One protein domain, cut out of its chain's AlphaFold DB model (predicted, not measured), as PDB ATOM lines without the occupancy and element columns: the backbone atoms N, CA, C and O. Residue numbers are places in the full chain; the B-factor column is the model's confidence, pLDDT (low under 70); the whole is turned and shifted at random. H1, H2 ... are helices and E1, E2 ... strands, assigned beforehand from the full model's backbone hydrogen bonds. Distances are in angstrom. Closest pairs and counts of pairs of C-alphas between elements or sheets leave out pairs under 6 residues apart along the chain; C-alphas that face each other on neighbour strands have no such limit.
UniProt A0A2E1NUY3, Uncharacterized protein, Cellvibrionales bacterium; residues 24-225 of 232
ATOM      1  N   VAL A  24      98.802 184.445 282.954       93.62
ATOM      2  CA  VAL A  24     100.191 183.966 282.839       93.62
ATOM      3  C   VAL A  24     100.465 183.438 281.435       93.62
ATOM      4  O   VAL A  24      99.898 182.436 281.005       93.62
ATOM      5  N   PHE A  25     101.392 184.083 280.735       94.81
ATOM      6  CA  PHE A  25     101.802 183.731 279.377       94.81
ATOM      7  C   PHE A  25     103.141 182.985 279.400       94.81
ATOM      8  O   PHE A  25     104.195 183.613 279.472       94.81
ATOM      9  N   ASP A  26     103.112 181.647 279.342       93.06
ATOM     10  CA  ASP A  26     104.317 180.797 279.358       93.06
ATOM     11  C   ASP A  26     104.857 180.516 277.937       93.06
ATOM     12  O   ASP A  26     104.195 179.886 277.099       93.06
ATOM     13  N   TYR A  27     106.087 180.965 277.677       91.75
ATOM     14  CA  TYR A  27     106.815 180.791 276.414       91.75
ATOM     15  C   TYR A  27     107.679 179.520 276.371       91.75
ATOM     16  O   TYR A  27     108.217 179.181 275.316       91.75
ATOM     17  N   SER A  28     107.823 178.820 277.496       86.31
ATOM     18  CA  SER A  28     108.583 177.574 277.635       86.31
ATOM     19  C   SER A  28     107.741 176.305 277.482       86.31
ATOM     20  O   SER A  28     108.294 175.231 277.243       86.31
ATOM     21  N   ASP A  29     106.417 176.421 277.566       80.69
ATOM     22  CA  ASP A  29     105.467 175.328 277.339       80.69
ATOM     23  C   ASP A  29     105.183 175.139 275.836       80.69
ATOM     24  O   ASP A  29     104.115 175.468 275.315       80.69
ATOM     25  N   ARG A  30     106.207 174.714 275.090       82.75
ATOM     26  CA  ARG A  30     106.127 174.453 273.644       82.75
ATOM     27  C   ARG A  30     106.607 173.037 273.340       82.75
ATOM     28  O   ARG A  30     107.529 172.542 273.976       82.75
ATOM     29  N   GLY A  31     106.046 172.420 272.298       82.19
ATOM     30  CA  GLY A  31     106.479 171.097 271.820       82.19
ATOM     31  C   GLY A  31     107.864 171.085 271.156       82.19
ATOM     32  O   GLY A  31     108.432 170.019 270.944       82.19
ATOM     33  N   GLY A  32     108.423 172.256 270.832       87.06
ATOM     34  CA  GLY A  32     109.728 172.393 270.190       87.06
ATOM     35  C   GLY A  32     110.247 173.829 270.210       87.06
ATOM     36  O   GLY A  32     109.510 174.771 270.511       87.06
ATOM     37  N   ALA A  33     111.535 173.979 269.900       89.56
ATOM     38  CA  ALA A  33     112.181 175.280 269.798       89.56
ATOM     39  C   ALA A  33     111.848 175.969 268.467       89.56
ATOM     40  O   ALA A  33     111.760 175.327 267.422       89.56
ATOM     41  N   SER A  34     111.695 177.286 268.516       91.44
ATOM     42  CA  SER A  34     111.475 178.151 267.358       91.44
ATOM     43  C   SER A  34     112.509 179.284 267.399       91.44
ATOM     44  O   SER A  34     112.850 179.770 268.480       91.44
ATOM     45  N   TYR A  35     113.026 179.703 266.242       92.62
ATOM     46  CA  TYR A  35     114.142 180.651 266.130       92.62
ATOM     47  C   TYR A  35     113.945 181.591 264.939       92.62
ATOM     48  O   TYR A  35     113.381 181.189 263.929       92.62
ATOM     49  N   GLY A  36     114.478 182.815 265.021       91.88
ATOM     50  CA  GLY A  36     114.500 183.739 263.879       91.88
ATOM     51  C   GLY A  36     113.187 184.486 263.625       91.88
ATOM     52  O   GLY A  36     113.050 185.150 262.591       91.88
ATOM     53  N   GLU A  37     112.246 184.418 264.563       92.50
ATOM     54  CA  GLU A  37     110.933 185.046 264.430       92.50
ATOM     55  C   GLU A  37     111.005 186.542 264.742       92.50
ATOM     56  O   GLU A  37     111.767 186.968 265.607       92.50
ATOM     57  N   ASN A  38     110.201 187.360 264.062       92.31
ATOM     58  CA  ASN A  38     110.072 188.782 264.420       92.31
ATOM     59  C   ASN A  38     109.225 188.982 265.684       92.31
ATOM     60  O   ASN A  38     109.343 189.999 266.365       92.31
ATOM     61  N   GLN A  39     108.338 188.027 265.955       94.00
ATOM     62  CA  GLN A  39     107.324 188.122 266.987       94.00
ATOM     63  C   GLN A  39     106.945 186.723 267.479       94.00
ATOM     64  O   GLN A  39     106.889 185.781 266.689       94.00
ATOM     65  N   TYR A  40     106.636 186.604 268.768       94.94
ATOM     66  CA  TYR A  40     105.970 185.436 269.337       94.94
ATOM     67  C   TYR A  40     104.676 185.838 270.013       94.94
ATOM     68  O   TYR A  40     104.657 186.755 270.824       94.94
ATOM     69  N   ASN A  41     103.624 185.080 269.733       94.38
ATOM     70  CA  ASN A  41     102.320 185.278 270.346       94.38
ATOM     71  C   ASN A  41     102.038 184.116 271.291       94.38
ATOM     72  O   ASN A  41     102.261 182.954 270.934       94.38
ATOM     73  N   LYS A  42     101.531 184.431 272.482       95.25
ATOM     74  CA  LYS A  42     100.963 183.446 273.400       95.25
ATOM     75  C   LYS A  42      99.550 183.877 273.756       95.25
ATOM     76  O   LYS A  42      99.337 185.019 274.144       95.25
ATOM     77  N   THR A  43      98.607 182.953 273.629       95.44
ATOM     78  CA  THR A  43      97.196 183.194 273.932       95.44
ATOM     79  C   THR A  43      96.813 182.479 275.221       95.44
ATOM     80  O   THR A  43      97.248 181.349 275.455       95.44
ATOM     81  N   VAL A  44      96.019 183.150 276.049       93.94
ATOM     82  CA  VAL A  44      95.400 182.629 277.270       93.94
ATOM     83  C   VAL A  44      93.920 182.985 277.229       93.94
ATOM     84  O   VAL A  44      93.564 184.101 276.857       93.94
ATOM     85  N   THR A  45      93.071 182.048 277.638       93.06
ATOM     86  CA  THR A  45      91.636 182.286 277.804       93.06
ATOM     87  C   THR A  45      91.347 182.644 279.258       93.06
ATOM     88  O   THR A  45      91.733 181.913 280.171       93.06
ATOM     89  N   PHE A  46      90.645 183.752 279.479       89.31
ATOM     90  CA  PHE A  46      90.206 184.209 280.792       89.31
ATOM     91  C   PHE A  46      88.799 184.784 280.696       89.31
ATOM     92  O   PHE A  46      88.505 185.544 279.780       89.31
ATOM     93  N   ASP A  47      87.927 184.384 281.619       87.50
ATOM     94  CA  ASP A  47      86.513 184.786 281.644       87.50
ATOM     95  C   ASP A  47      85.803 184.650 280.277       87.50
ATOM     96  O   ASP A  47      85.098 185.537 279.805       87.50
ATOM     97  N   ASN A  48      86.028 183.513 279.603       88.12
ATOM     98  CA  ASN A  48      85.511 183.201 278.261       88.12
ATOM     99  C   ASN A  48      85.962 184.154 277.134       88.12
ATOM    100  O   ASN A  48      85.364 184.142 276.057       88.12
ATOM    101  N   ALA A  49      87.014 184.945 277.348       89.88
ATOM    102  CA  ALA A  49      87.645 185.772 276.329       89.88
ATOM    103  C   ALA A  49      89.108 185.362 276.117       89.88
ATOM    104  O   ALA A  49      89.833 185.055 277.065       89.88
ATOM    105  N   ASP A  50      89.546 185.372 274.860       94.31
ATOM    106  CA  ASP A  50      90.940 185.120 274.512       94.31
ATOM    107  C   ASP A  50      91.744 186.416 274.540       94.31
ATOM    108  O   ASP A  50      91.360 187.427 273.943       94.31
ATOM    109  N   TYR A  51      92.901 186.346 275.188       95.50
ATOM    110  CA  TYR A  51      93.886 187.411 275.239       95.50
ATOM    111  C   TYR A  51      95.199 186.908 274.670       95.50
ATOM    112  O   TYR A  51      95.665 185.826 275.023       95.50
ATOM    113  N   THR A  52      95.814 187.697 273.798       96.88
ATOM    114  CA  THR A  52      97.089 187.362 273.170       96.88
ATOM    115  C   THR A  52      98.155 188.352 273.600       96.88
ATOM    116  O   THR A  52      98.050 189.546 273.323       96.88
ATOM    117  N   LEU A  53      99.204 187.853 274.250       97.38
ATOM    118  CA  LEU A  53     100.403 188.628 274.527       97.38
ATOM    119  C   LEU A  53     101.364 188.495 273.346       97.38
ATOM    120  O   LEU A  53     101.864 187.407 273.047       97.38
ATOM    121  N   ASN A  54     101.605 189.617 272.679       97.06
ATOM    122  CA  ASN A  54     102.550 189.733 271.582       97.06
ATOM    123  C   ASN A  54     103.910 190.145 272.131       97.06
ATOM    124  O   ASN A  54     104.031 191.228 272.694       97.06
ATOM    125  N   ALA A  55     104.927 189.320 271.922       97.31
ATOM    126  CA  ALA A  55     106.314 189.640 272.218       97.31
ATOM    127  C   ALA A  55     107.060 189.985 270.927       97.31
ATOM    128  O   ALA A  55     107.091 189.170 270.003       97.31
ATOM    129  N   SER A  56     107.686 191.155 270.861       95.94
ATOM    130  CA  SER A  56     108.466 191.620 269.708       95.94
ATOM    131  C   SER A  56     109.804 192.213 270.142       95.94
ATOM    132  O   SER A  56     110.013 192.558 271.306       95.94
ATOM    133  N   GLY A  57     110.748 192.302 269.207       92.94
ATOM    134  CA  GLY A  57     112.004 192.990 269.464       92.94
ATOM    135  C   GLY A  57     111.880 194.503 269.459       92.94
ATOM    136  O   GLY A  57     111.148 195.055 268.643       92.94
ATOM    137  N   LEU A  58     112.627 195.174 270.341       88.62
ATOM    138  CA  LEU A  58     112.652 196.637 270.390       88.62
ATOM    139  C   LEU A  58     113.170 197.256 269.088       88.62
ATOM    140  O   LEU A  58     112.633 198.255 268.614       88.62
ATOM    141  N   THR A  59     114.266 196.719 268.558       84.69
ATOM    142  CA  THR A  59     114.959 197.292 267.407       84.69
ATOM    143  C   THR A  59     114.594 196.555 266.128       84.69
ATOM    144  O   THR A  59     114.428 195.333 266.096       84.69
ATOM    145  N   THR A  60     114.494 197.311 265.035       82.50
ATOM    146  CA  THR A  60     114.258 196.755 263.704       82.50
ATOM    147  C   THR A  60     115.336 195.728 263.361       82.50
ATOM    148  O   THR A  60     116.525 196.030 263.402       82.50
ATOM    149  N   GLY A  61     114.911 194.517 262.997       83.88
ATOM    150  CA  GLY A  61     115.806 193.413 262.642       83.88
ATOM    151  C   GLY A  61     116.160 192.481 263.803       83.88
ATOM    152  O   GLY A  61     116.672 191.393 263.542       83.88
ATOM    153  N   MET A  62     115.831 192.840 265.050       90.56
ATOM    154  CA  MET A  62     115.989 191.933 266.184       90.56
ATOM    155  C   MET A  62     115.058 190.728 266.028       90.56
ATOM    156  O   MET A  62     113.863 190.871 265.758       90.56
ATOM    157  N   LYS A  63     115.616 189.532 266.200       93.44
ATOM    158  CA  LYS A  63     114.883 188.270 266.127       93.44
ATOM    159  C   LYS A  63     114.676 187.689 267.510       93.44
ATOM    160  O   LYS A  63     115.457 187.922 268.429       93.44
ATOM    161  N   LEU A  64     113.638 186.882 267.636       94.75
ATOM    162  CA  LEU A  64     113.284 186.180 268.851       94.75
ATOM    163  C   LEU A  64     113.461 184.673 268.672       94.75
ATOM    164  O   LEU A  64     113.345 184.122 267.570       94.75
ATOM    165  N   ALA A  65     113.652 183.989 269.793       93.19
ATOM    166  CA  ALA A  65     113.565 182.539 269.866       93.19
ATOM    167  C   ALA A  65     112.818 182.100 271.117       93.19
ATOM    168  O   ALA A  65     113.167 182.516 272.220       93.19
ATOM    169  N   ALA A  66     111.840 181.217 270.947       92.50
ATOM    170  CA  ALA A  66     111.125 180.584 272.045       92.50
ATOM    171  C   ALA A  66     111.588 179.132 272.166       92.50
ATOM    172  O   ALA A  66     111.525 178.369 271.199       92.50
ATOM    173  N   GLN A  67     112.078 178.750 273.343       90.31
ATOM    174  CA  GLN A  67     112.662 177.434 273.585       90.31
ATOM    175  C   GLN A  67     111.941 176.688 274.717       90.31
ATOM    176  O   GLN A  67     111.585 177.302 275.729       90.31
ATOM    177  N   PRO A  68     111.742 175.364 274.565       89.62
ATOM    178  CA  PRO A  68     110.984 174.556 275.513       89.62
ATOM    179  C   PRO A  68     111.787 174.254 276.790       89.62
ATOM    180  O   PRO A  68     112.884 174.777 276.990       89.62
ATOM    181  N   ASN A  69     111.271 173.371 277.653       86.69
ATOM    182  CA  ASN A  69     111.988 172.823 278.817       86.69
ATOM    183  C   ASN A  69     112.442 173.895 279.821       86.69
ATOM    184  O   ASN A  69     113.601 173.923 280.240       86.69
ATOM    185  N   ASN A  70     111.530 174.795 280.199       85.00
ATOM    186  CA  ASN A  70     111.803 175.918 281.102       85.00
ATOM    187  C   ASN A  70     112.903 176.876 280.600       85.00
ATOM    188  O   ASN A  70     113.551 177.527 281.417       85.00
ATOM    189  N   GLN A  71     113.162 176.959 279.291       87.69
ATOM    190  CA  GLN A  71     114.129 177.919 278.753       87.69
ATOM    191  C   GLN A  71     113.494 179.279 278.458       87.69
ATOM    192  O   GLN A  71     114.041 180.292 278.880       87.69
ATOM    193  N   GLY A  72     112.349 179.305 277.774       91.62
ATOM    194  CA  GLY A  72     111.602 180.534 277.514       91.62
ATOM    195  C   GLY A  72     112.073 181.311 276.284       91.62
ATOM    196  O   GLY A  72     112.676 180.762 275.358       91.62
ATOM    197  N   LEU A  73     111.749 182.598 276.282       94.06
ATOM    198  CA  LEU A  73     111.941 183.553 275.204       94.06
ATOM    199  C   LEU A  73     113.284 184.288 275.334       94.06
ATOM    200  O   LEU A  73     113.589 184.873 276.373       94.06
ATOM    201  N   GLY A  74     114.071 184.274 274.265       93.75
ATOM    202  CA  GLY A  74     115.305 185.042 274.121       93.75
ATOM    203  C   GLY A  74     115.253 185.994 272.928       93.75
ATOM    204  O   GLY A  74     114.434 185.833 272.020       93.75
ATOM    205  N   ALA A  75     116.163 186.962 272.937       92.69
ATOM    206  CA  ALA A  75     116.398 187.919 271.865       92.69
ATOM    207  C   ALA A  75     117.680 187.573 271.095       92.69
ATOM    208  O   ALA A  75     118.478 186.746 271.540       92.69
ATOM    209  N   ASN A  76     117.842 188.171 269.916       87.56
ATOM    210  CA  ASN A  76     119.085 188.163 269.157       87.56
ATOM    211  C   ASN A  76     119.096 189.319 268.153       87.56
ATOM    212  O   ASN A  76     118.340 189.310 267.177       87.56
ATOM    213  N   ALA A  77     119.966 190.304 268.366       77.25
ATOM    214  CA  ALA A  77     120.155 191.406 267.426       77.25
ATOM    215  C   ALA A  77     121.185 191.116 266.312       77.25
ATOM    216  O   ALA A  77     121.209 191.825 265.309       77.25
ATOM    217  N   THR A  78     122.056 190.110 266.464       67.06
ATOM    218  CA  THR A  78     123.269 189.949 265.624       67.06
ATOM    219  C   THR A  78     123.593 188.497 265.233       67.06
ATOM    220  O   THR A  78     124.757 188.126 265.105       67.06
ATOM    221  N   ASN A  79     122.578 187.654 264.997       62.56
ATOM    222  CA  ASN A  79     122.738 186.223 264.659       62.56
ATOM    223  C   ASN A  79     123.656 185.446 265.633       62.56
ATOM    224  O   ASN A  79     124.325 184.487 265.254       62.56
ATOM    225  N   GLY A  80     123.685 185.865 266.898       70.81
ATOM    226  CA  GLY A  80     124.442 185.245 267.975       70.81
ATOM    227  C   GLY A  80     123.621 184.240 268.779       70.81
ATOM    228  O   GLY A  80     122.750 183.534 268.268       70.81
ATOM    229  N   ASN A  81     123.912 184.178 270.071       81.69
ATOM    230  CA  ASN A  81     123.204 183.316 270.998       81.69
ATOM    231  C   ASN A  81     121.831 183.889 271.383       81.69
ATOM    232  O   ASN A  81     121.681 185.090 271.554       81.69
ATOM    233  N   TRP A  82     120.844 183.011 271.560       90.44
ATOM    234  CA  TRP A  82     119.444 183.374 271.795       90.44
ATOM    235  C   TRP A  82     119.146 183.670 273.267       90.44
ATOM    236  O   TRP A  82     118.504 182.862 273.933       90.44
ATOM    237  N   TRP A  83     119.636 184.776 273.802       90.75
ATOM    238  CA  TRP A  83     119.330 185.276 275.147       90.75
ATOM    239  C   TRP A  83     119.241 186.793 275.102       90.75
ATOM    240  O   TRP A  83     119.719 187.405 274.164       90.75
ATOM    241  N   ILE A  84     118.621 187.393 276.108       91.75
ATOM    242  CA  ILE A  84     118.533 188.844 276.230       91.75
ATOM    243  C   ILE A  84     119.842 189.347 276.843       91.75
ATOM    244  O   ILE A  84     120.133 189.072 278.011       91.75
ATOM    245  N   GLY A  85     120.641 190.014 276.014       89.69
ATOM    246  CA  GLY A  85     121.876 190.695 276.370       89.69
ATOM    247  C   GLY A  85     121.682 192.142 276.825       89.69
ATOM    248  O   GLY A  85     120.571 192.669 276.852       89.69
ATOM    249  N   ASP A  86     122.792 192.798 277.168       87.88
ATOM    250  CA  ASP A  86     122.807 194.229 277.488       87.88
ATOM    251  C   ASP A  86     122.332 195.071 276.291       87.88
ATOM    252  O   ASP A  86     122.802 194.893 275.165       87.88
ATOM    253  N   GLY A  87     121.365 195.955 276.530       87.50
ATOM    254  CA  GLY A  87     120.729 196.796 275.517       87.50
ATOM    255  C   GLY A  87     119.712 196.080 274.620       87.50
ATOM    256  O   GLY A  87     118.974 196.747 273.893       87.50
ATOM    257  N   GLU A  88     119.616 194.749 274.677       91.69
ATOM    258  CA  GLU A  88     118.569 193.998 273.987       91.69
ATOM    259  C   GLU A  88     117.284 194.015 274.814       91.69
ATOM    260  O   GLU A  88     117.306 193.884 276.039       91.69
ATOM    261  N   ALA A  89     116.142 194.172 274.146       92.50
ATOM    262  CA  ALA A  89     114.867 194.287 274.832       92.50
ATOM    263  C   ALA A  89     113.728 193.635 274.064       92.50
ATOM    264  O   ALA A  89     113.643 193.744 272.838       92.50
ATOM    265  N   ILE A  90     112.824 193.025 274.822       96.31
ATOM    266  CA  ILE A  90     111.566 192.481 274.322       96.31
ATOM    267  C   ILE A  90     110.437 193.394 274.789       96.31
ATOM    268  O   ILE A  90     110.358 193.757 275.965       96.31
ATOM    269  N   VAL A  91     109.584 193.775 273.846       96.81
ATOM    270  CA  VAL A  91     108.368 194.548 274.084       96.81
ATOM    271  C   VAL A  91     107.194 193.586 274.092       96.81
ATOM    272  O   VAL A  91     107.061 192.757 273.192       96.81
ATOM    273  N   PHE A  92     106.355 193.697 275.113       98.00
ATOM    274  CA  PHE A  92     105.139 192.922 275.259       98.00
ATOM    275  C   PHE A  92     103.928 193.835 275.121       98.00
ATOM    276  O   PHE A  92     103.844 194.848 275.814       98.00
ATOM    277  N   THR A  93     102.990 193.451 274.259       97.62
ATOM    278  CA  THR A  93     101.726 194.160 274.024       97.62
ATOM    279  C   THR A  93     100.570 193.184 274.174       97.62
ATOM    280  O   THR A  93     100.555 192.146 273.505       97.62
ATOM    281  N   LEU A  94      99.605 193.496 275.036       96.81
ATOM    282  CA  LEU A  94      98.428 192.655 275.239       96.81
ATOM    283  C   LEU A  94      97.331 193.033 274.246       96.81
ATOM    284  O   LEU A  94      97.039 194.213 274.059       96.81
ATOM    285  N   LYS A  95      96.715 192.028 273.624       95.94
ATOM    286  CA  LYS A  95      95.583 192.205 272.716       95.94
ATOM    287  C   LYS A  95      94.395 191.338 273.091       95.94
ATOM    288  O   LYS A  95      94.577 190.226 273.583       95.94
ATOM    289  N   ASP A  96      93.193 191.832 272.816       95.00
ATOM    290  CA  ASP A  96      91.965 191.040 272.880       95.00
ATOM    291  C   ASP A  96      91.828 190.093 271.669       95.00
ATOM    292  O   ASP A  96      92.632 190.104 270.730       95.00
ATOM    293  N   SER A  97      90.776 189.273 271.684       92.81
ATOM    294  CA  SER A  97      90.433 188.325 270.612       92.81
ATOM    295  C   SER A  97      90.160 188.962 269.240       92.81
ATOM    296  O   SER A  97      90.190 188.266 268.226       92.81
ATOM    297  N   ILE A  98      89.909 190.273 269.189       93.38
ATOM    298  CA  ILE A  98      89.614 191.031 267.965       93.38
ATOM    299  C   ILE A  98      90.872 191.789 267.485       93.38
ATOM    300  O   ILE A  98      90.923 192.279 266.358       93.38
ATOM    301  N   GLY A  99      91.932 191.817 268.296       92.69
ATOM    302  CA  GLY A  99      93.230 192.406 267.982       92.69
ATOM    303  C   GLY A  99      93.418 193.842 268.479       92.69
ATOM    304  O   GLY A  99      94.418 194.465 268.101       92.69
ATOM    305  N   ASN A 100      92.512 194.359 269.311       93.88
ATOM    306  CA  ASN A 100      92.678 195.660 269.959       93.88
ATOM    307  C   ASN A 100      93.663 195.543 271.118       93.88
ATOM    308  O   ASN A 100      93.696 194.518 271.795       93.88
ATOM    309  N   GLU A 101      94.451 196.589 271.359       94.94
ATOM    310  CA  GLU A 101      95.297 196.651 272.548       94.94
ATOM    311  C   GLU A 101      94.451 196.783 273.817       94.94
ATOM    312  O   GLU A 101      93.440 197.486 273.830       94.94
ATOM    313  N   VAL A 102      94.877 196.091 274.872       92.94
ATOM    314  CA  VAL A 102      94.196 196.063 276.166       92.94
ATOM    315  C   VAL A 102      95.163 196.534 277.236       92.94
ATOM    316  O   VAL A 102      96.278 196.021 277.337       92.94
ATOM    317  N   ASP A 103      94.715 197.485 278.047       93.25
ATOM    318  CA  ASP A 103      95.477 197.951 279.196       93.25
ATOM    319  C   ASP A 103      95.534 196.880 280.293       93.25
ATOM    320  O   ASP A 103      94.556 196.190 280.596       93.25
ATOM    321  N   PHE A 104      96.698 196.763 280.919       92.38
ATOM    322  CA  PHE A 104      96.962 195.826 281.998       92.38
ATOM    323  C   PHE A 104      97.814 196.456 283.096       92.38
ATOM    324  O   PHE A 104      98.558 197.413 282.880       92.38
ATOM    325  N   ASN A 105      97.745 195.857 284.277       92.06
ATOM    326  CA  ASN A 105      98.690 196.055 285.360       92.06
ATOM    327  C   ASN A 105      99.766 194.961 285.270       92.06
ATOM    328  O   ASN A 105      99.461 193.770 285.163       92.06
ATOM    329  N   PHE A 106     101.041 195.348 285.248       91.62
ATOM    330  CA  PHE A 106     102.141 194.391 285.134       91.62
ATOM    331  C   PHE A 106     102.408 193.744 286.494       91.62
ATOM    332  O   PHE A 106     102.728 194.445 287.444       91.62
ATOM    333  N   VAL A 107     102.318 192.417 286.601       89.81
ATOM    334  CA  VAL A 107     102.559 191.717 287.877       89.81
ATOM    335  C   VAL A 107     104.023 191.299 287.998       89.81
ATOM    336  O   VAL A 107     104.659 191.493 289.037       89.81
ATOM    337  N   GLY A 108     104.580 190.718 286.934       89.50
ATOM    338  CA  GLY A 108     105.952 190.224 286.952       89.50
ATOM    339  C   GLY A 108     106.307 189.295 285.797       89.50
ATOM    340  O   GLY A 108     105.524 189.087 284.871       89.50
ATOM    341  N   PHE A 109     107.503 188.712 285.855       90.69
ATOM    342  CA  PHE A 109     107.987 187.759 284.856       90.69
ATOM    343  C   PHE A 109     108.890 186.685 285.470       90.69
ATOM    344  O   PHE A 109     109.639 186.951 286.405       90.69
ATOM    345  N   ASP A 110     108.862 185.473 284.923       88.44
ATOM    346  CA  ASP A 110     109.820 184.419 285.270       88.44
ATOM    347  C   ASP A 110     111.014 184.427 284.322       88.44
ATOM    348  O   ASP A 110     110.895 184.739 283.133       88.44
ATOM    349  N   THR A 111     112.156 183.957 284.818       88.25
ATOM    350  CA  THR A 111     113.317 183.653 283.972       88.25
ATOM    351  C   THR A 111     113.465 182.152 283.745       88.25
ATOM    352  O   THR A 111     112.908 181.336 284.481       88.25
ATOM    353  N   GLY A 112     114.181 181.763 282.693       79.69
ATOM    354  CA  GLY A 112     114.386 180.352 282.379       79.69
ATOM    355  C   GLY A 112     115.227 179.618 283.436       79.69
ATOM    356  O   GLY A 112     116.217 180.131 283.952       79.69
ATOM    357  N   ALA A 113     114.858 178.370 283.733       72.31
ATOM    358  CA  ALA A 113     115.420 177.574 284.829       72.31
ATOM    359  C   ALA A 113     116.525 176.592 284.418       72.31
ATOM    360  O   ALA A 113     117.204 176.040 285.282       72.31
ATOM    361  N   ALA A 114     116.704 176.337 283.118       65.06
ATOM    362  CA  ALA A 114     117.476 175.172 282.678       65.06
ATOM    363  C   ALA A 114     118.994 175.265 282.944       65.06
ATOM    364  O   ALA A 114     119.648 174.238 283.098       65.06
ATOM    365  N   ASN A 115     119.578 176.468 282.987       69.75
ATOM    366  CA  ASN A 115     121.004 176.674 283.255       69.75
ATOM    367  C   ASN A 115     121.284 178.125 283.697       69.75
ATOM    368  O   ASN A 115     120.397 178.977 283.681       69.75
ATOM    369  N   ALA A 116     122.529 178.420 284.086       66.50
ATOM    370  CA  ALA A 116     122.932 179.761 284.518       66.50
ATOM    371  C   ALA A 116     122.774 180.853 283.441       66.50
ATOM    372  O   ALA A 116     122.744 182.017 283.797       66.50
ATOM    373  N   GLN A 117     122.656 180.483 282.163       72.56
ATOM    374  CA  GLN A 117     122.544 181.410 281.026       72.56
ATOM    375  C   GLN A 117     121.093 181.824 280.732       72.56
ATOM    376  O   GLN A 117     120.854 182.661 279.866       72.56
ATOM    377  N   ASN A 118     120.121 181.204 281.405       78.94
ATOM    378  CA  ASN A 118     118.697 181.458 281.193       78.94
ATOM    379  C   ASN A 118     118.065 182.294 282.316       78.94
ATOM    380  O   ASN A 118     116.904 182.680 282.188       78.94
ATOM    381  N   LYS A 119     118.821 182.613 283.373       83.38
ATOM    382  CA  LYS A 119     118.361 183.345 284.559       83.38
ATOM    383  C   LYS A 119     119.206 184.585 284.806       83.38
ATOM    384  O   LYS A 119     120.386 184.577 284.489       83.38
ATOM    385  N   ILE A 120     118.629 185.595 285.451       82.06
ATOM    386  CA  ILE A 120     119.381 186.775 285.893       82.06
ATOM    387  C   ILE A 120     120.156 186.401 287.168       82.06
ATOM    388  O   ILE A 120     119.580 186.174 288.234       82.06
ATOM    389  N   THR A 121     121.474 186.290 287.054       78.88
ATOM    390  CA  THR A 121     122.396 185.954 288.145       78.88
ATOM    391  C   THR A 121     122.816 187.184 288.953       78.88
ATOM    392  O   THR A 121     122.570 188.320 288.564       78.88
ATOM    393  N   TYR A 122     123.483 186.966 290.091       75.56
ATOM    394  CA  TYR A 122     123.794 187.987 291.105       75.56
ATOM    395  C   TYR A 122     124.335 189.329 290.583       75.56
ATOM    396  O   TYR A 122     123.984 190.398 291.088       75.56
ATOM    397  N   ASN A 123     125.176 189.286 289.552       77.31
ATOM    398  CA  ASN A 123     125.812 190.474 288.984       77.31
ATOM    399  C   ASN A 123     125.092 191.020 287.745       77.31
ATOM    400  O   ASN A 123     125.470 192.074 287.250       77.31
ATOM    401  N   GLU A 124     124.069 190.335 287.246       82.00
ATOM    402  CA  GLU A 124     123.316 190.716 286.052       82.00
ATOM    403  C   GLU A 124     122.096 191.556 286.421       82.00
ATOM    404  O   GLU A 124     121.596 191.501 287.553       82.00
ATOM    405  N   ARG A 125     121.634 192.368 285.472       82.75
ATOM    406  CA  ARG A 125     120.541 193.319 285.680       82.75
ATOM    407  C   ARG A 125     119.576 193.306 284.506       82.75
ATOM    408  O   ARG A 125     119.976 193.111 283.363       82.75
ATOM    409  N   ALA A 126     118.313 193.575 284.801       87.62
ATOM    410  CA  ALA A 126     117.318 193.927 283.800       87.62
ATOM    411  C   ALA A 126     116.685 195.273 284.159       87.62
ATOM    412  O   ALA A 126     116.688 195.677 285.321       87.62
ATOM    413  N   VAL A 127     116.141 195.961 283.164       87.75
ATOM    414  CA  VAL A 127     115.322 197.159 283.350       87.75
ATOM    415  C   VAL A 127     113.945 196.878 282.779       87.75
ATOM    416  O   VAL A 127     113.813 196.511 281.609       87.75
ATOM    417  N   ILE A 128     112.928 197.060 283.610       90.19
ATOM    418  CA  ILE A 128     111.535 197.065 283.180       90.19
ATOM    419  C   ILE A 128     111.148 198.506 282.917       90.19
ATOM    420  O   ILE A 128     111.342 199.359 283.778       90.19
ATOM    421  N   GLN A 129     110.595 198.762 281.742       91.38
ATOM    422  CA  GLN A 129     110.054 200.061 281.383       91.38
ATOM    423  C   GLN A 129     108.541 199.929 281.275       91.38
ATOM    424  O   GLN A 129     108.032 199.135 280.476       91.38
ATOM    425  N   LEU A 130     107.842 200.686 282.115       89.31
ATOM    426  CA  LEU A 130     106.394 200.651 282.273       89.31
ATOM    427  C   LEU A 130     105.910 202.084 282.512       89.31
ATOM    428  O   LEU A 130     106.422 202.768 283.392       89.31
ATOM    429  N   ASN A 131     104.961 202.563 281.704       87.50
ATOM    430  CA  ASN A 131     104.388 203.919 281.805       87.50
ATOM    431  C   ASN A 131     105.410 205.067 281.848       87.50
ATOM    432  O   ASN A 131     105.223 206.061 282.547       87.50
ATOM    433  N   GLY A 132     106.515 204.930 281.113       85.38
ATOM    434  CA  GLY A 132     107.586 205.932 281.094       85.38
ATOM    435  C   GLY A 132     108.481 205.937 282.339       85.38
ATOM    436  O   GLY A 132     109.347 206.802 282.448       85.38
ATOM    437  N   ASN A 133     108.302 204.985 283.257       84.81
ATOM    438  CA  ASN A 133     109.200 204.740 284.378       84.81
ATOM    439  C   ASN A 133     110.126 203.555 284.087       84.81
ATOM    440  O   ASN A 133     109.700 202.559 283.503       84.81
ATOM    441  N   ASP A 134     111.359 203.647 284.586       86.25
ATOM    442  CA  ASP A 134     112.362 202.586 284.515       86.25
ATOM    443  C   ASP A 134     112.581 201.968 285.906       86.25
ATOM    444  O   ASP A 134     112.891 202.667 286.876       86.25
ATOM    445  N   TYR A 135     112.463 200.644 285.996       83.00
ATOM    446  CA  TYR A 135     112.657 199.863 287.217       83.00
ATOM    447  C   TYR A 135     113.815 198.889 287.018       83.00
ATOM    448  O   TYR A 135     113.713 197.932 286.249       83.00
ATOM    449  N   ALA A 136     114.929 199.124 287.712       80.38
ATOM    450  CA  ALA A 136     116.054 198.195 287.687       80.38
ATOM    451  C   ALA A 136     115.774 196.975 288.577       80.38
ATOM    452  O   ALA A 136     115.345 197.114 289.722       80.38
ATOM    453  N   VAL A 137     116.069 195.793 288.044       79.50
ATOM    454  CA  VAL A 137     115.865 194.485 288.666       79.50
ATOM    455  C   VAL A 137     117.216 193.797 288.820       79.50
ATOM    456  O   VAL A 137     118.004 193.713 287.872       79.50
ATOM    457  N   GLY A 138     117.491 193.312 290.029       73.38
ATOM    458  CA  GLY A 138     118.703 192.582 290.376       73.38
ATOM    459  C   GLY A 138     118.540 191.075 290.228       73.38
ATOM    460  O   GLY A 138     117.490 190.518 290.539       73.38
ATOM    461  N   GLY A 139     119.601 190.383 289.822       66.38
ATOM    462  CA  GLY A 139     119.612 188.930 289.906       66.38
ATOM    463  C   GLY A 139     119.800 188.452 291.341       66.38
ATOM    464  O   GLY A 139     120.801 188.746 291.976       66.38
ATOM    465  N   PHE A 140     118.827 187.715 291.858       58.66
ATOM    466  CA  PHE A 140     118.956 186.703 292.917       58.66
ATOM    467  C   PHE A 140     117.612 185.965 293.036       58.66
ATOM    468  O   PHE A 140     117.138 185.698 294.135       58.66
ATOM    469  N   ASN A 141     116.939 185.692 291.913       57.97
ATOM    470  CA  ASN A 141     115.645 185.024 291.968       57.97
ATOM    471  C   ASN A 141     115.799 183.539 291.595       57.97
ATOM    472  O   ASN A 141     116.365 183.240 290.534       57.97
ATOM    473  N   PRO A 142     115.377 182.581 292.444       55.09
ATOM    474  CA  PRO A 142     115.211 181.198 292.016       55.09
ATOM    475  C   PRO A 142     114.281 181.133 290.800       55.09
ATOM    476  O   PRO A 142     113.250 181.792 290.749       55.09
ATOM    477  N   ALA A 143     114.618 180.292 289.823       56.31
ATOM    478  CA  ALA A 143     113.895 180.176 288.551       56.31
ATOM    479  C   ALA A 143     112.471 179.575 288.651       56.31
ATOM    480  O   ALA A 143     111.878 179.182 287.648       56.31
ATOM    481  N   THR A 144     111.957 179.442 289.872       58.19
ATOM    482  CA  THR A 144     110.629 178.921 290.209       58.19
ATOM    483  C   THR A 144     109.700 179.994 290.766       58.19
ATOM    484  O   THR A 144     108.542 179.684 291.031       58.19
ATOM    485  N   THR A 145     110.193 181.212 290.989       69.31
ATOM    486  CA  THR A 145     109.403 182.296 291.568       69.31
ATOM    487  C   THR A 145     109.390 183.476 290.598       69.31
ATOM    488  O   THR A 145     110.473 183.953 290.250       69.31
ATOM    489  N   PRO A 146     108.210 183.999 290.221       74.81
ATOM    490  CA  PRO A 146     108.117 185.199 289.397       74.81
ATOM    491  C   PRO A 146     108.907 186.342 290.004       74.81
ATOM    492  O   PRO A 146     108.839 186.571 291.211       74.81
ATOM    493  N   ILE A 147     109.674 187.049 289.176       79.50
ATOM    494  CA  ILE A 147     110.207 188.360 289.519       79.50
ATOM    495  C   ILE A 147     109.016 189.311 289.503       79.50
ATOM    496  O   ILE A 147     108.492 189.639 288.441       79.50
ATOM    497  N   THR A 148     108.598 189.737 290.683       78.75
ATOM    498  CA  THR A 148     107.573 190.744 290.922       78.75
ATOM    499  C   THR A 148     108.205 191.970 291.555       78.75
ATOM    500  O   THR A 148     109.338 191.942 292.042       78.75
ATOM    501  N   GLY A 149     107.426 193.039 291.641       67.88
ATOM    502  CA  GLY A 149     107.798 194.235 292.378       67.88
ATOM    503  C   GLY A 149     108.318 194.002 293.805       67.88
ATOM    504  O   GLY A 149     109.208 194.710 294.282       67.88
ATOM    505  N   ALA A 150     107.800 192.966 294.473       67.00
ATOM    506  CA  ALA A 150     108.135 192.621 295.852       67.00
ATOM    507  C   ALA A 150     109.483 191.891 296.011       67.00
ATOM    508  O   ALA A 150     110.064 191.931 297.095       67.00
ATOM    509  N   ASN A 151     109.986 191.216 294.970       65.75
ATOM    510  CA  ASN A 151     111.218 190.411 295.030       65.75
ATOM    511  C   ASN A 151     112.243 190.759 293.930       65.75
ATOM    512  O   ASN A 151     113.242 190.055 293.771       65.75
ATOM    513  N   ALA A 152     112.012 191.854 293.197       63.88
ATOM    514  CA  ALA A 152     112.855 192.342 292.106       63.88
ATOM    515  C   ALA A 152     114.293 192.704 292.518       63.88
ATOM    516  O   ALA A 152     115.166 192.832 291.655       63.88
ATOM    517  N   MET A 153     114.579 192.821 293.814       60.09
ATOM    518  CA  MET A 153     115.940 192.800 294.331       60.09
ATOM    519  C   MET A 153     116.094 191.660 295.325       60.09
ATOM    520  O   MET A 153     115.352 191.540 296.300       60.09
ATOM    521  N   GLY A 154     117.131 190.852 295.110       51.78
ATOM    522  CA  GLY A 154     117.662 190.006 296.167       51.78
ATOM    523  C   GLY A 154     117.986 190.820 297.417       51.78
ATOM    524  O   GLY A 154     118.183 192.033 297.359       51.78
ATOM    525  N   THR A 155     118.124 190.130 298.541       43.47
ATOM    526  CA  THR A 155     118.445 190.664 299.875       43.47
ATOM    527  C   THR A 155     119.812 191.361 299.986       43.47
ATOM    528  O   THR A 155     120.371 191.408 301.076       43.47
ATOM    529  N   ASN A 156     120.409 191.845 298.891       47.09
ATOM    530  CA  ASN A 156     121.678 192.554 298.905       47.09
ATOM    531  C   ASN A 156     121.455 194.077 299.048       47.09
ATOM    532  O   ASN A 156     121.154 194.747 298.057       47.09
ATOM    533  N   PRO A 157     121.659 194.644 300.251       46.31
ATOM    534  CA  PRO A 157     121.471 196.065 300.532       46.31
ATOM    535  C   PRO A 157     122.553 196.976 299.927       46.31
ATOM    536  O   PRO A 157     122.476 198.185 300.111       46.31
ATOM    537  N   LEU A 158     123.571 196.440 299.238       49.59
ATOM    538  CA  LEU A 158     124.664 197.236 298.656       49.59
ATOM    539  C   LEU A 158     124.318 197.899 297.316       49.59
ATOM    540  O   LEU A 158     125.071 198.759 296.868       49.59
ATOM    541  N   TYR A 159     123.209 197.517 296.675       51.56
ATOM    542  CA  TYR A 159     122.802 198.087 295.383       51.56
ATOM    543  C   TYR A 159     121.319 198.493 295.345       51.56
ATOM    544  O   TYR A 159     120.583 198.010 294.482       51.56
ATOM    545  N   PRO A 160     120.851 199.360 296.261       46.44
ATOM    546  CA  PRO A 160     119.566 200.019 296.104       46.44
ATOM    547  C   PRO A 160     119.679 200.950 294.897       46.44
ATOM    548  O   PRO A 160     120.541 201.823 294.857       46.44
ATOM    549  N   ASN A 161     118.849 200.753 293.877       46.12
ATOM    550  CA  ASN A 161     118.626 201.834 292.924       46.12
ATOM    551  C   ASN A 161     117.969 203.019 293.663       46.12
ATOM    552  O   ASN A 161     117.360 202.832 294.721       46.12
ATOM    553  N   ASP A 162     118.026 204.224 293.091       40.19
ATOM    554  CA  ASP A 162     117.411 205.452 293.638       40.19
ATOM    555  C   ASP A 162     115.875 205.360 293.843       40.19
ATOM    556  O   ASP A 162     115.241 206.323 294.273       40.19
ATOM    557  N   ARG A 163     115.253 204.203 293.553       45.91
ATOM    558  CA  ARG A 163     113.833 203.891 293.790       45.91
ATOM    559  C   ARG A 163     113.579 202.600 294.597       45.91
ATOM    560  O   ARG A 163     112.455 202.117 294.567       45.91
ATOM    561  N   GLY A 164     114.581 202.061 295.307       40.12
ATOM    562  CA  GLY A 164     114.504 200.969 296.299       40.12
ATOM    563  C   GLY A 164     113.404 199.916 296.090       40.12
ATOM    564  O   GLY A 164     112.278 200.097 296.545       40.12
ATOM    565  N   SER A 165     113.715 198.781 295.451       48.88
ATOM    566  CA  SER A 165     112.697 197.782 295.101       48.88
ATOM    567  C   SER A 165     112.039 197.097 296.318       48.88
ATOM    568  O   SER A 165     112.585 196.174 296.924       48.88
ATOM    569  N   GLN A 166     110.822 197.533 296.608       55.12
ATOM    570  CA  GLN A 166     109.655 196.738 297.014       55.12
ATOM    571  C   GLN A 166     108.433 197.385 296.349       55.12
ATOM    572  O   GLN A 166     107.446 197.736 296.990       55.12
ATOM    573  N   HIS A 167     108.577 197.704 295.067       58.19
ATOM    574  CA  HIS A 167     107.604 198.505 294.355       58.19
ATOM    575  C   HIS A 167     106.683 197.566 293.594       58.19
ATOM    576  O   HIS A 167     107.109 196.974 292.612       58.19
ATOM    577  N   ASP A 168     105.454 197.411 294.068       73.50
ATOM    578  CA  ASP A 168     104.459 196.538 293.461       73.50
ATOM    579  C   ASP A 168     103.974 197.097 292.115       73.50
ATOM    580  O   ASP A 168     103.163 198.023 292.075       73.50
ATOM    581  N   TRP A 169     104.491 196.539 291.015       80.06
ATOM    582  CA  TRP A 169     104.156 196.968 289.655       80.06
ATOM    583  C   TRP A 169     102.674 196.795 289.317       80.06
ATOM    584  O   TRP A 169     102.193 197.466 288.405       80.06
ATOM    585  N   SER A 170     101.927 195.953 290.043       77.25
ATOM    586  CA  SER A 170     100.484 195.847 289.814       77.25
ATOM    587  C   SER A 170      99.745 197.128 290.216       77.25
ATOM    588  O   SER A 170      98.676 197.407 289.681       77.25
ATOM    589  N   ASN A 171     100.328 197.949 291.097       78.50
ATOM    590  CA  ASN A 171      99.765 199.235 291.514       78.50
ATOM    591  C   ASN A 171     100.208 200.405 290.628       78.50
ATOM    592  O   ASN A 171      99.783 201.540 290.859       78.50
ATOM    593  N   GLU A 172     101.063 200.161 289.633       82.56
ATOM    594  CA  GLU A 172     101.359 201.165 288.615       82.56
ATOM    595  C   GLU A 172     100.125 201.451 287.762       82.56
ATOM    596  O   GLU A 172      99.178 200.662 287.706       82.56
ATOM    597  N   ALA A 173     100.134 202.602 287.087       84.31
ATOM    598  CA  ALA A 173      99.084 202.916 286.127       84.31
ATOM    599  C   ALA A 173      98.927 201.770 285.109       84.31
ATOM    600  O   ALA A 173      99.880 201.064 284.778       84.31
ATOM    601  N   ALA A 174      97.718 201.560 284.605       89.00
ATOM    602  CA  ALA A 174      97.531 200.552 283.578       89.00
ATOM    603  C   ALA A 174      98.272 200.953 282.288       89.00
ATOM    604  O   ALA A 174      98.350 202.138 281.956       89.00
ATOM    605  N   SER A 175      98.818 199.966 281.578       90.69
ATOM    606  CA  SER A 175      99.543 200.147 280.320       90.69
ATOM    607  C   SER A 175      99.150 199.083 279.312       90.69
ATOM    608  O   SER A 175      98.960 197.933 279.695       90.69
ATOM    609  N   SER A 176      99.127 199.410 278.023       90.06
ATOM    610  CA  SER A 176      99.000 198.401 276.967       90.06
ATOM    611  C   SER A 176     100.330 197.726 276.617       90.06
ATOM    612  O   SER A 176     100.354 196.746 275.863       90.06
ATOM    613  N   THR A 177     101.451 198.234 277.151       95.06
ATOM    614  CA  THR A 177     102.793 197.739 276.836       95.06
ATOM    615  C   THR A 177     103.716 197.675 278.048       95.06
ATOM    616  O   THR A 177     103.679 198.518 278.940       95.06
ATOM    617  N   VAL A 178     104.605 196.684 278.052       96.00
ATOM    618  CA  VAL A 178     105.742 196.616 278.974       96.00
ATOM    619  C   VAL A 178     106.984 196.212 278.199       96.00
ATOM    620  O   VAL A 178     106.932 195.364 277.308       96.00
ATOM    621  N   LYS A 179     108.121 196.816 278.532       96.25
ATOM    622  CA  LYS A 179     109.404 196.491 277.912       96.25
ATOM    623  C   LYS A 179     110.363 195.948 278.954       96.25
ATOM    624  O   LYS A 179     110.550 196.557 280.002       96.25
ATOM    625  N   ILE A 180     111.005 194.829 278.642       94.44
ATOM    626  CA  ILE A 180     112.002 194.199 279.507       94.44
ATOM    627  C   ILE A 180     113.332 194.189 278.757       94.44
ATOM    628  O   ILE A 180     113.442 193.607 277.677       94.44
ATOM    629  N   THR A 181     114.324 194.872 279.324       92.75
ATOM    630  CA  THR A 181     115.631 195.141 278.708       92.75
ATOM    631  C   THR A 181     116.730 194.490 279.530       92.75
ATOM    632  O   THR A 181     116.716 194.593 280.755       92.75
ATOM    633  N   GLY A 182     117.694 193.822 278.900       89.81
ATOM    634  CA  GLY A 182     118.935 193.473 279.588       89.81
ATOM    635  C   GLY A 182     119.769 194.726 279.832       89.81
ATOM    636  O   GLY A 182     119.868 195.584 278.959       89.81
ATOM    637  N   ALA A 183     120.333 194.857 281.027       84.56
ATOM    638  CA  ALA A 183     121.096 196.035 281.423       84.56
ATOM    639  C   ALA A 183     122.515 195.665 281.849       84.56
ATOM    640  O   ALA A 183     122.778 194.522 282.242       84.56
ATOM    641  N   ALA A 184     123.408 196.651 281.804       77.44
ATOM    642  CA  ALA A 184     124.782 196.515 282.252       77.44
ATOM    643  C   ALA A 184     124.855 195.915 283.665       77.44
ATOM    644  O   ALA A 184     124.096 196.259 284.577       77.44
ATOM    645  N   SER A 185     125.786 194.984 283.835       69.75
ATOM    646  CA  SER A 185     126.042 194.318 285.105       69.75
ATOM    647  C   SER A 185     126.660 195.275 286.130       69.75
ATOM    648  O   SER A 185     127.314 196.260 285.790       69.75
ATOM    649  N   THR A 186     126.530 194.953 287.419       67.38
ATOM    650  CA  THR A 186     127.191 195.724 288.494       67.38
ATOM    651  C   THR A 186     128.690 195.450 288.610       67.38
ATOM    652  O   THR A 186     129.373 196.065 289.425       67.38
ATOM    653  N   ASN A 187     129.213 194.520 287.811       67.81
ATOM    654  CA  ASN A 187     130.630 194.214 287.698       67.81
ATOM    655  C   ASN A 187     130.955 194.097 286.212       67.81
ATOM    656  O   ASN A 187     130.523 193.135 285.586       67.81
ATOM    657  N   SER A 188     131.758 195.022 285.680       63.12
ATOM    658  CA  SER A 188     132.098 195.153 284.253       63.12
ATOM    659  C   SER A 188     132.649 193.889 283.576       63.12
ATOM    660  O   SER A 188     132.745 193.848 282.353       63.12
ATOM    661  N   SER A 189     132.996 192.848 284.339       69.62
ATOM    662  CA  SER A 189     133.410 191.538 283.817       69.62
ATOM    663  C   SER A 189     132.253 190.560 283.552       69.62
ATOM    664  O   SER A 189     132.483 189.477 283.014       69.62
ATOM    665  N   VAL A 190     131.017 190.893 283.938       71.69
ATOM    666  CA  VAL A 190     129.832 190.038 283.765       71.69
ATOM    667  C   VAL A 190     128.955 190.595 282.649       71.69
ATOM    668  O   VAL A 190     128.682 191.787 282.600       71.69
ATOM    669  N   ILE A 191     128.491 189.730 281.756       77.69
ATOM    670  CA  ILE A 191     127.558 190.094 280.685       77.69
ATOM    671  C   ILE A 191     126.197 189.543 281.076       77.69
ATOM    672  O   ILE A 191     126.112 188.335 281.276       77.69
ATOM    673  N   THR A 192     125.173 190.397 281.129       84.88
ATOM    674  CA  THR A 192     123.777 189.993 281.343       84.88
ATOM    675  C   THR A 192     123.323 189.032 280.253       84.88
ATOM    676  O   THR A 192     123.419 189.356 279.070       84.88
ATOM    677  N   LYS A 193     122.855 187.844 280.647       87.62
ATOM    678  CA  LYS A 193     122.309 186.816 279.757       87.62
ATOM    679  C   LYS A 193     121.166 186.086 280.448       87.62
ATOM    680  O   LYS A 193     121.381 185.310 281.372       87.62
ATOM    681  N   TYR A 194     119.948 186.301 279.973       89.75
ATOM    682  CA  TYR A 194     118.786 185.588 280.496       89.75
ATOM    683  C   TYR A 194     117.736 185.352 279.417       89.75
ATOM    684  O   TYR A 194     117.841 185.820 278.283       89.75
ATOM    685  N   ARG A 195     116.702 184.600 279.782       92.25
ATOM    686  CA  ARG A 195     115.503 184.401 278.972       92.25
ATOM    687  C   ARG A 195     114.272 184.623 279.825       92.25
ATOM    688  O   ARG A 195     114.319 184.401 281.033       92.25
ATOM    689  N   ILE A 196     113.179 185.027 279.194       93.00
ATOM    690  CA  ILE A 196     111.886 185.231 279.848       93.00
ATOM    691  C   ILE A 196     111.065 183.957 279.683       93.00
ATOM    692  O   ILE A 196     110.652 183.614 278.580       93.00
ATOM    693  N   LYS A 197     110.841 183.228 280.774       91.81
ATOM    694  CA  LYS A 197     110.020 182.015 280.761       91.81
ATOM    695  C   LYS A 197     108.544 182.369 280.625       91.81
ATOM    696  O   LYS A 197     107.873 181.847 279.736       91.81
ATOM    697  N   SER A 198     108.059 183.241 281.500       92.38
ATOM    698  CA  SER A 198     106.653 183.618 281.579       92.38
ATOM    699  C   SER A 198     106.515 185.115 281.843       92.38
ATOM    700  O   SER A 198     107.430 185.738 282.381       92.38
ATOM    701  N   VAL A 199     105.369 185.681 281.473       94.31
ATOM    702  CA  VAL A 199     104.960 187.040 281.849       94.31
ATOM    703  C   VAL A 199     103.592 186.963 282.517       94.31
ATOM    704  O   VAL A 199     102.707 186.277 282.007       94.31
ATOM    705  N   SER A 200     103.437 187.649 283.647       93.56
ATOM    706  CA  SER A 200     102.210 187.689 284.444       93.56
ATOM    707  C   SER A 200     101.626 189.099 284.458       93.56
ATOM    708  O   SER A 200     102.336 190.056 284.773       93.56
ATOM    709  N   LEU A 201     100.341 189.221 284.128       92.94
ATOM    710  CA  LEU A 201      99.618 190.487 283.976       92.94
ATOM    711  C   LEU A 201      98.250 190.397 284.656       92.94
ATOM    712  O   LEU A 201      97.650 189.330 284.667       92.94
ATOM    713  N   GLU A 202      97.707 191.508 285.128       92.06
ATOM    714  CA  GLU A 202      96.303 191.616 285.532       92.06
ATOM    715  C   GLU A 202      95.574 192.541 284.565       92.06
ATOM    716  O   GLU A 202      96.096 193.589 284.188       92.06
ATOM    717  N   LEU A 203      94.369 192.159 284.137       90.69
ATOM    718  CA  LEU A 203      93.558 193.045 283.306       90.69
ATOM    719  C   LEU A 203      93.244 194.307 284.098       90.69
ATOM    720  O   LEU A 203      92.740 194.223 285.222       90.69
ATOM    721  N   ALA A 204      93.509 195.464 283.497       85.25
ATOM    722  CA  ALA A 204      93.105 196.710 284.108       85.25
ATOM    723  C   ALA A 204      91.572 196.736 284.197       85.25
ATOM    724  O   ALA A 204      90.893 196.244 283.285       85.25
ATOM    725  N   PRO A 205      90.991 197.301 285.269       72.94
ATOM    726  CA  PRO A 205      89.560 197.536 285.305       72.94
ATOM    727  C   PRO A 205      89.187 198.326 284.054       72.94
ATOM    728  O   PRO A 205      89.777 199.380 283.800       72.94
ATOM    729  N   ALA A 206      88.220 197.833 283.276       62.94
ATOM    730  CA  ALA A 206      87.653 198.626 282.198       62.94
ATOM    731  C   ALA A 206      87.206 199.944 282.831       62.94
ATOM    732  O   ALA A 206      86.320 199.944 283.692       62.94
ATOM    733  N   THR A 207      87.882 201.046 282.492       52.47
ATOM    734  CA  THR A 207      87.502 202.359 283.005       52.47
ATOM    735  C   THR A 207      86.029 202.513 282.675       52.47
ATOM    736  O   THR A 207      85.636 202.394 281.513       52.47
ATOM    737  N   ALA A 208      85.188 202.615 283.710       40.75
ATOM    738  CA  ALA A 208      83.750 202.676 283.522       40.75
ATOM    739  C   ALA A 208      83.491 203.778 282.498       40.75
ATOM    740  O   ALA A 208      83.836 204.935 282.751       40.75
ATOM    741  N   VAL A 209      82.978 203.395 281.324       41.25
ATOM    742  CA  VAL A 209      82.697 204.324 280.229       41.25
ATOM    743  C   VAL A 209      81.967 205.509 280.854       41.25
ATOM    744  O   VAL A 209      80.942 205.271 281.505       41.25
ATOM    745  N   PRO A 210      82.477 206.752 280.735       46.12
ATOM    746  CA  PRO A 210      81.786 207.910 281.269       46.12
ATOM    747  C   PRO A 210      80.372 207.866 280.722       46.12
ATOM    748  O   PRO A 210      80.179 207.960 279.508       46.12
ATOM    749  N   VAL A 211      79.393 207.625 281.597       44.97
ATOM    750  CA  VAL A 211      78.002 207.517 281.169       44.97
ATOM    751  C   VAL A 211      77.711 208.827 280.447       44.97
ATOM    752  O   VAL A 211      77.852 209.885 281.075       44.97
ATOM    753  N   PRO A 212      77.384 208.806 279.140       46.81
ATOM    754  CA  PRO A 212      77.170 210.038 278.410       46.81
ATOM    755  C   PRO A 212      76.142 210.862 279.174       46.81
ATOM    756  O   PRO A 212      75.189 210.304 279.730       46.81
ATOM    757  N   ALA A 213      76.294 212.185 279.183       52.31
ATOM    758  CA  ALA A 213      75.349 213.119 279.801       52.31
ATOM    759  C   ALA A 213      73.870 212.872 279.399       52.31
ATOM    760  O   ALA A 213      72.956 213.388 280.034       52.31
ATOM    761  N   ALA A 214      73.609 212.025 278.396       48.66
ATOM    762  CA  ALA A 214      72.322 211.392 278.130       48.66
ATOM    763  C   ALA A 214      71.657 210.750 279.369       48.66
ATOM    764  O   ALA A 214      70.456 210.926 279.540       48.66
ATOM    765  N   ALA A 215      72.380 210.075 280.273       53.19
ATOM    766  CA  ALA A 215      71.771 209.526 281.496       53.19
ATOM    767  C   ALA A 215      71.265 210.628 282.447       53.19
ATOM    768  O   ALA A 215      70.211 210.485 283.073       53.19
ATOM    769  N   TRP A 216      71.953 211.773 282.482       53.19
ATOM    770  CA  TRP A 216      71.487 212.981 283.170       53.19
ATOM    771  C   TRP A 216      70.274 213.616 282.469       53.19
ATOM    772  O   TRP A 216      69.359 214.130 283.122       53.19
ATOM    773  N   LEU A 217      70.217 213.527 281.141       52.84
ATOM    774  CA  LEU A 217      69.083 213.977 280.329       52.84
ATOM    775  C   LEU A 217      67.834 213.103 280.534       52.84
ATOM    776  O   LEU A 217      66.731 213.633 280.652       52.84
ATOM    777  N   PHE A 218      67.983 211.785 280.684       53.53
ATOM    778  CA  PHE A 218      66.862 210.902 281.020       53.53
ATOM    779  C   PHE A 218      66.353 211.120 282.453       53.53
ATOM    780  O   PHE A 218      65.141 211.142 282.671       53.53
ATOM    781  N   GLY A 219      67.246 211.363 283.419       55.53
ATOM    782  CA  GLY A 219      66.856 211.687 284.798       55.53
ATOM    783  C   GLY A 219      66.062 212.996 284.913       55.53
ATOM    784  O   GLY A 219      65.041 213.058 285.602       55.53
ATOM    785  N   SER A 220      66.483 214.034 284.190       53.34
ATOM    786  CA  SER A 220      65.806 215.341 284.174       53.34
ATOM    787  C   SER A 220      64.492 215.332 283.383       53.34
ATOM    788  O   SER A 220      63.516 215.950 283.816       53.34
ATOM    789  N   ALA A 221      64.405 214.570 282.287       54.53
ATOM    790  CA  ALA A 221      63.164 214.402 281.532       54.53
ATOM    791  C   ALA A 221      62.070 213.678 282.345       54.53
ATOM    792  O   ALA A 221      60.899 214.067 282.298       54.53
ATOM    793  N   LEU A 222      62.435 212.669 283.148       55.28
ATOM    794  CA  LEU A 222      61.478 211.929 283.980       55.28
ATOM    795  C   LEU A 222      60.947 212.767 285.162       55.28
ATOM    796  O   LEU A 222      59.760 212.691 285.503       55.28
ATOM    797  N   MET A 223      61.799 213.610 285.760       56.75
ATOM    798  CA  MET A 223      61.371 214.585 286.773       56.75
ATOM    799  C   MET A 223      60.482 215.690 286.181       56.75
ATOM    800  O   MET A 223      59.493 216.084 286.798       56.75
ATOM    801  N   GLY A 224      60.764 216.149 284.958       56.78
ATOM    802  CA  GLY A 224      59.903 217.106 284.255       56.78
ATOM    803  C   GLY A 224      58.493 216.559 283.993       56.78
ATOM    804  O   GLY A 224      57.499 217.261 284.196       56.78
ATOM    805  N   LEU A 225      58.382 215.279 283.626       52.22
ATOM    806  CA  LEU A 225      57.097 214.638 283.324       52.22
ATOM    807  C   LEU A 225      56.242 214.377 284.580       52.22
ATOM    808  O   LEU A 225      55.012 214.459 284.531       52.22
TER     809      LEU A 225
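What this domain is: This is residues 24 to 225 of the 232 residues of an uncharacterized protein of Cellvibrionales bacterium (UniProt A0A2E1NUY3). A body of strands has one large, curled and strongly twisted six-strand sheet partly face to face with two small three-strand sheets, E1 E12 E8 and E2 E5 E6; a thin tail, residues 208 to 225, sticks out far from it and ends in the one helix, H1. The loop of residues 139 to 176 joins E10 to E11. The printed part has 202 residues, with twelve named strands, E1 to E12, and then H1; under half of the residues are in named elements, which are mostly strand. The large sheet runs E3 E4 E7 E11 E9 E10, and the three sheets are antiparallel. The whole is elongated, spanning 79 by 40 by 30 A, and only just compact, close to loose, with a radius of gyration of the C-alphas of 19.8 A.

Where its parts are: E1, residues 24 to 26, begins at C-alpha 24 (100.191, 183.966, 282.839). E2 is residues 34 to 37, E3 39 to 46 with 22.3 A, E4 49 to 57 with 26.3 A, E5 63 to 67, E6 72 to 76 and E7 89 to 96 with 23.2 A. E8, residues 104 to 111, bends by 52 degrees at residue 107. E9 is residues 125 to 130, E10 133 to 138, E11 177 to 183 and E12 196 to 203 with 20.2 A. H1, residues 214 to 225, is 16.4 A long and ends at C-alpha 225 (57.097, 214.638, 283.324).

How they stand to each other: In the large sheet, E3 and E4 form a hairpin, with N 42 and O 53 3.0 A apart. Within hydrogen-bond range are N 54 and O 93 of the neighbours E4 and E7, 2.9 A apart, N 92 and O 178 of the neighbours E7 and E11, 2.8 A apart, and N 129 and O 179 of the neighbours E9 and E11, 2.8 A apart. E9 and E10 are a hairpin, with N 128 and O 135 at 2.9 A. The three sheets are a stack of sheets, face to face in turn: the large sheet faces E1 E12 E8, strands at 34 degrees, and E2 E5 E6, strands at 73 degrees. N 25 and O 199 of E1 and E12 are 2.9 A apart, N 105 and O 202 of E8 and E12 2.8 A. N 34 and O 66 of E2 and E5 are 2.9 A apart, N 65 and O 74 of the hairpin E5 and E6 3.0 A. The closest C-alphas of E6 and E12 are those of Gly 72 and Lys 197, 3.9 A. H1 is on none of the sheets, and every O i to N i+4 pair in it is within hydrogen-bond range.

The domain as a whole: Without residues 208 to 225 the body spans 46 by 36 by 30 A. The C-alphas farthest apart, of Ser 189 and Leu 225, are 79.7 A apart. The printed part has no cut. The links E6 to E7, E8 to E9, E10 to E11 and E11 to E12 are long. The mean pLDDT of the printed part is 79.4, and 56 residues are under 70, among them 149 to 167 and 206 to 225.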